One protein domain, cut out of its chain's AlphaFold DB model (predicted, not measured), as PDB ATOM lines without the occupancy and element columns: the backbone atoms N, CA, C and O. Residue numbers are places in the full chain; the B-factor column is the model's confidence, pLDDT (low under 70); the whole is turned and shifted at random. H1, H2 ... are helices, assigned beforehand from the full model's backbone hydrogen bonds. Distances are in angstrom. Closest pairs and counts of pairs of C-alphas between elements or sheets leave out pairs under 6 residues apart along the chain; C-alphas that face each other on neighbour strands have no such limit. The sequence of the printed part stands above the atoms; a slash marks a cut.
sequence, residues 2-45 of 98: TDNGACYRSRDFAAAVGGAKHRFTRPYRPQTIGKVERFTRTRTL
ATOM      1  N   THR A   2     203.180 212.640 339.317       86.06
ATOM      2  CA  THR A   2     202.747 211.306 338.856       86.06
ATOM      3  C   THR A   2     202.036 210.551 339.975       86.06
ATOM      4  O   THR A   2     202.053 210.984 341.131       86.06
ATOM      5  N   ASP A   3     201.423 209.421 339.631       85.25
ATOM      6  CA  ASP A   3     200.881 208.494 340.617       85.25
ATOM      7  C   ASP A   3     201.989 207.748 341.395       85.25
ATOM      8  O   ASP A   3     203.187 207.969 341.192       85.25
ATOM      9  N   ASN A   4     201.566 206.896 342.333       85.06
ATOM     10  CA  ASN A   4     202.439 206.104 343.206       85.06
ATOM     11  C   ASN A   4     202.865 204.750 342.610       85.06
ATOM     12  O   ASN A   4     203.334 203.889 343.358       85.06
ATOM     13  N   GLY A   5     202.684 204.537 341.307       85.19
ATOM     14  CA  GLY A   5     203.073 203.314 340.620       85.19
ATOM     15  C   GLY A   5     204.564 203.011 340.780       85.19
ATOM     16  O   GLY A   5     205.399 203.915 340.867       85.19
ATOM     17  N   ALA A   6     204.906 201.722 340.812       87.44
ATOM     18  CA  ALA A   6     206.284 201.271 341.010       87.44
ATOM     19  C   ALA A   6     207.244 201.823 339.939       87.44
ATOM     20  O   ALA A   6     208.375 202.182 340.260       87.44
ATOM     21  N   CYS A   7     206.772 201.985 338.697       88.19
ATOM     22  CA  CYS A   7     207.538 202.585 337.604       88.19
ATOM     23  C   CYS A   7     208.011 204.013 337.921       88.19
ATOM     24  O   CYS A   7     209.177 204.327 337.696       88.19
ATOM     25  N   TYR A   8     207.163 204.849 338.529       86.50
ATOM     26  CA  TYR A   8     207.509 206.228 338.888       86.50
ATOM     27  C   TYR A   8     208.322 206.347 340.181       86.50
ATOM     28  O   TYR A   8     208.836 207.419 340.485       86.50
ATOM     29  N   ARG A   9     208.441 205.264 340.959       85.06
ATOM     30  CA  ARG A   9     209.316 205.186 342.142       85.06
ATOM     31  C   ARG A   9     210.694 204.599 341.834       85.06
ATOM     32  O   ARG A   9     211.551 204.584 342.714       85.06
ATOM     33  N   SER A  10     210.898 204.095 340.618       88.06
ATOM     34  CA  SER A  10     212.176 203.529 340.193       88.06
ATOM     35  C   SER A  10     213.287 204.586 340.168       88.06
ATOM     36  O   SER A  10     213.047 205.776 339.944       88.06
ATOM     37  N   ARG A  11     214.528 204.137 340.388       86.38
ATOM     38  CA  ARG A  11     215.717 204.999 340.290       86.38
ATOM     39  C   ARG A  11     215.948 205.480 338.857       86.38
ATOM     40  O   ARG A  11     216.329 206.629 338.672       86.38
ATOM     41  N   ASP A  12     215.640 204.642 337.872       90.44
ATOM     42  CA  ASP A  12     215.778 204.979 336.452       90.44
ATOM     43  C   ASP A  12     214.832 206.114 336.059       90.44
ATOM     44  O   ASP A  12     215.229 207.055 335.374       90.44
ATOM     45  N   PHE A  13     213.597 206.090 336.571       86.44
ATOM     46  CA  PHE A  13     212.670 207.198 336.378       86.44
ATOM     47  C   PHE A  13     213.164 208.476 337.065       86.44
ATOM     48  O   PHE A  13     213.114 209.548 336.466       86.44
ATOM     49  N   ALA A  14     213.689 208.379 338.290       85.81
ATOM     50  CA  ALA A  14     214.260 209.536 338.979       85.81
ATOM     51  C   ALA A  14     215.439 210.151 338.199       85.81
ATOM     52  O   ALA A  14     215.536 211.373 338.112       85.81
ATOM     53  N   ALA A  15     216.284 209.322 337.578       88.75
ATOM     54  CA  ALA A  15     217.352 209.785 336.696       88.75
ATOM     55  C   ALA A  15     216.800 210.447 335.419       88.75
ATOM     56  O   ALA A  15     217.269 211.516 335.033       88.75
ATOM     57  N   ALA A  16     215.766 209.866 334.802       89.25
ATOM     58  CA  ALA A  16     215.138 210.393 333.588       89.25
ATOM     59  C   ALA A  16     214.399 211.728 333.801       89.25
ATOM     60  O   ALA A  16     214.342 212.555 332.893       89.25
ATOM     61  N   VAL A  17     213.839 211.961 334.994       86.94
ATOM     62  CA  VAL A  17     213.198 213.240 335.360       86.94
ATOM     63  C   VAL A  17     214.223 214.375 335.504       86.94
ATOM     64  O   VAL A  17     213.872 215.550 335.365       86.94
ATOM     65  N   GLY A  18     215.492 214.043 335.758       84.38
ATOM     66  CA  GLY A  18     216.569 215.012 335.933       84.38
ATOM     67  C   GLY A  18     216.389 215.891 337.176       84.38
ATOM     68  O   GLY A  18     215.841 215.469 338.191       84.38
ATOM     69  N   GLY A  19     216.844 217.147 337.105       83.88
ATOM     70  CA  GLY A  19     216.805 218.105 338.225       83.88
ATOM     71  C   GLY A  19     215.413 218.642 338.593       83.88
ATOM     72  O   GLY A  19     215.292 219.492 339.477       83.88
ATOM     73  N   ALA A  20     214.348 218.191 337.925       86.50
ATOM     74  CA  ALA A  20     212.992 218.636 338.217       86.50
ATOM     75  C   ALA A  20     212.456 217.998 339.510       86.50
ATOM     76  O   ALA A  20     212.586 216.798 339.747       86.50
ATOM     77  N   LYS A  21     211.770 218.789 340.348       86.38
ATOM     78  CA  LYS A  21     211.157 218.277 341.581       86.38
ATOM     79  C   LYS A  21     209.996 217.335 341.255       86.38
ATOM     80  O   LYS A  21     208.875 217.776 340.978       86.38
ATOM     81  N   HIS A  22     210.243 216.034 341.354       87.06
ATOM     82  CA  HIS A  22     209.205 215.021 341.218       87.06
ATOM     83  C   HIS A  22     208.237 215.066 342.411       87.06
ATOM     84  O   HIS A  22     208.640 215.176 343.569       87.06
ATOM     85  N   ARG A  23     206.929 215.041 342.130       87.25
ATOM     86  CA  ARG A  23     205.860 215.062 343.141       87.25
ATOM     87  C   ARG A  23     204.912 213.898 342.899       87.25
ATOM     88  O   ARG A  23     204.401 213.762 341.786       87.25
ATOM     89  N   PHE A  24     204.635 213.141 343.952       86.06
ATOM     90  CA  PHE A  24     203.658 212.061 343.939       86.06
ATOM     91  C   PHE A  24     202.273 212.563 344.336       86.06
ATOM     92  O   PHE A  24     202.126 213.479 345.151       86.06
ATOM     93  N   THR A  25     201.243 211.942 343.777       85.19
ATOM     94  CA  THR A  25     199.859 212.167 344.194       85.19
ATOM     95  C   THR A  25     199.625 211.594 345.586       85.19
ATOM     96  O   THR A  25     200.124 210.514 345.918       85.19
ATOM     97  N   ARG A  26     198.814 212.272 346.401       84.81
ATOM     98  CA  ARG A  26     198.412 211.736 347.706       84.81
ATOM     99  C   ARG A  26     197.485 210.522 347.511       84.81
ATOM    100  O   ARG A  26     196.600 210.595 346.656       84.81
ATOM    101  N   PRO A  27     197.645 209.439 348.295       82.12
ATOM    102  CA  PRO A  27     196.716 208.311 348.265       82.12
ATOM    103  C   PRO A  27     195.260 208.762 348.434       82.12
ATOM    104  O   PRO A  27     194.986 209.701 349.187       82.12
ATOM    105  N   TYR A  28     194.348 208.094 347.723       79.38
ATOM    106  CA  TYR A  28     192.898 208.330 347.771       79.38
ATOM    107  C   TYR A  28     192.453 209.757 347.394       79.38
ATOM    108  O   TYR A  28     191.412 210.231 347.845       79.38
ATOM    109  N   ARG A  29     193.230 210.458 346.552       80.12
ATOM    110  CA  ARG A  29     192.877 211.784 346.007       80.12
ATOM    111  C   ARG A  29     192.862 211.803 344.472       80.12
ATOM    112  O   ARG A  29     193.763 212.395 343.861       80.12
ATOM    113  N   PRO A  30     191.841 211.191 343.842       73.94
ATOM    114  CA  PRO A  30     191.749 211.079 342.382       73.94
ATOM    115  C   PRO A  30     191.599 212.436 341.677       73.94
ATOM    116  O   PRO A  30     191.969 212.577 340.514       73.94
ATOM    117  N   GLN A  31     191.150 213.481 342.383       80.44
ATOM    118  CA  GLN A  31     190.968 214.819 341.804       80.44
ATOM    119  C   GLN A  31     192.263 215.375 341.192       80.44
ATOM    120  O   GLN A  31     192.227 216.110 340.210       80.44
ATOM    121  N   THR A  32     193.415 214.987 341.746       78.56
ATOM    122  CA  THR A  32     194.737 215.474 341.324       78.56
ATOM    123  C   THR A  32     195.169 214.935 339.957       78.56
ATOM    124  O   THR A  32     195.960 215.574 339.267       78.56
ATOM    125  N   ILE A  33     194.652 213.771 339.556       81.94
ATOM    126  CA  ILE A  33     194.999 213.097 338.294       81.94
ATOM    127  C   ILE A  33     193.858 213.102 337.283       81.94
ATOM    128  O   ILE A  33     194.069 212.710 336.138       81.94
ATOM    129  N   GLY A  34     192.683 213.624 337.646       83.00
ATOM    130  CA  GLY A  34     191.484 213.581 336.808       83.00
ATOM    131  C   GLY A  34     191.666 214.164 335.401       83.00
ATOM    132  O   GLY A  34     191.023 213.706 334.460       83.00
ATOM    133  N   LYS A  35     192.580 215.125 335.207       82.06
ATOM    134  CA  LYS A  35     192.895 215.650 333.867       82.06
ATOM    135  C   LYS A  35     193.665 214.640 333.010       82.06
ATOM    136  O   LYS A  35     193.336 214.475 331.838       82.06
ATOM    137  N   VAL A  36     194.639 213.948 333.601       83.81
ATOM    138  CA  VAL A  36     195.383 212.861 332.943       83.81
ATOM    139  C   VAL A  36     194.448 211.686 332.679       83.81
ATOM    140  O   VAL A  36     194.425 211.158 331.574       83.81
ATOM    141  N   GLU A  37     193.610 211.324 333.648       85.12
ATOM    142  CA  GLU A  37     192.616 210.264 333.478       85.12
ATOM    143  C   GLU A  37     191.599 210.597 332.386       85.12
ATOM    144  O   GLU A  37     191.269 209.733 331.575       85.12
ATOM    145  N   ARG A  38     191.103 211.842 332.322       84.12
ATOM    146  CA  ARG A  38     190.203 212.267 331.246       84.12
ATOM    147  C   ARG A  38     190.901 212.185 329.896       84.12
ATOM    148  O   ARG A  38     190.311 211.620 328.987       84.12
ATOM    149  N   PHE A  39     192.141 212.658 329.789       81.62
ATOM    150  CA  PHE A  39     192.931 212.558 328.560       81.62
ATOM    151  C   PHE A  39     193.132 211.101 328.112       81.62
ATOM    152  O   PHE A  39     192.872 210.760 326.958       81.62
ATOM    153  N   THR A  40     193.531 210.215 329.027       80.25
ATOM    154  CA  THR A  40     193.709 208.787 328.731       80.25
ATOM    155  C   THR A  40     192.385 208.122 328.368       80.25
ATOM    156  O   THR A  40     192.349 207.301 327.458       80.25
ATOM    157  N   ARG A  41     191.276 208.499 329.015       79.50
ATOM    158  CA  ARG A  41     189.936 208.022 328.653       79.50
ATOM    159  C   ARG A  41     189.566 208.457 327.234       79.50
ATOM    160  O   ARG A  41     189.234 207.596 326.433       79.50
ATOM    161  N   THR A  42     189.695 209.739 326.893       75.75
ATOM    162  CA  THR A  42     189.394 210.240 325.537       75.75
ATOM    163  C   THR A  42     190.305 209.634 324.470       75.75
ATOM    164  O   THR A  42     189.897 209.469 323.330       75.75
ATOM    165  N   ARG A  43     191.536 209.259 324.841       68.44
ATOM    166  CA  ARG A  43     192.451 208.516 323.967       68.44
ATOM    167  C   ARG A  43     191.975 207.087 323.712       68.44
ATOM    168  O   ARG A  43     192.262 206.538 322.657       68.44
ATOM    169  N   THR A  44     191.347 206.443 324.686       68.94
ATOM    170  CA  THR A  44     190.985 205.020 324.599       68.94
ATOM    171  C   THR A  44     189.570 204.811 324.064       68.94
ATOM    172  O   THR A  44     189.306 203.779 323.458       68.94
ATOM    173  N   LEU A  45     188.669 205.777 324.251       64.88
ATOM    174  CA  LEU A  45     187.314 205.712 323.712       64.88
ATOM    175  C   LEU A  45     187.337 205.895 322.189       64.88
ATOM    176  O   LEU A  45     187.711 206.955 321.690       64.88
TER     177      LEU A  45
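This is residues 2 to 45 of the 98 residues of the protein "Putative transposase, IS481 family" of Clavibacter michiganensis subsp. michiganensis (strain NCPPB 382) (UniProt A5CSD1). The model is a loose, open U: two short helices, H1 and H2, lie near each other at one end, a long link of residues 18 to 33 forms the bend, and the longer helix H3 makes the other side. The first printed residues, 2 to 5, lie in the space between the two sides, and residues 37 to 45, of which 37 to 44 belong to H3, stick out. The printed part has 44 residues with three named helices, in the order H1, H2, H3, and no named strand; the class is all helix, with 22 residues in named elements. The whole is loose, with a radius of gyration of the C-alphas of 12.2 A, and its C-alphas span 33 by 22 by 18 A along the three main axes.

Along the printed part, H1, residues 6 to 9, comes first, and H2, residues 11 to 17, follows after a tight link of one residue, Ser 10. H1 and H2 are close but not clearly touching, with 2 pairs of C-alphas within 8 A. Their closest C-alphas, those of Cys 7 and Phe 13, are 7.0 A apart, and their centres are 9.2 A apart. A long link of 16 residues, 18 to 33, joins H2 to H3, residues 34 to 44. H3 is apart from H1 and also apart from H2. In H2 and H3 every pair of O of residue i and N of residue i+4 is within hydrogen-bond range, while H1, with 4 residues, is too short for such a pair and has its 1 pair of O i and N i+3 within range.

H1 runs from Ala 6, C-alpha at (206.284, 201.271, 341.010), to Arg 9. H2 runs from Arg 11 to Val 17, 9.9 A from first to last C-alpha, and its last C-alpha is at (213.198, 213.240, 335.360). H3 is the longest helix, with 11 residues from Gly 34 to Thr 44 and 14.9 A from first to last C-alpha; C-alpha 44 is at (190.985, 205.020, 324.599).

The two C-alphas farthest apart, those of Gly 19 and Leu 45, are 35.1 A apart, and the first and last printed C-alphas, those of Thr 2 and Leu 45, are 22.3 A apart. The body without residues 37 to 45 has 35 residues and spans 27 by 18 by 14 A. The printed part has no cut. The mean pLDDT of the printed part is 83.1, and residues 43 to 45 are under 70.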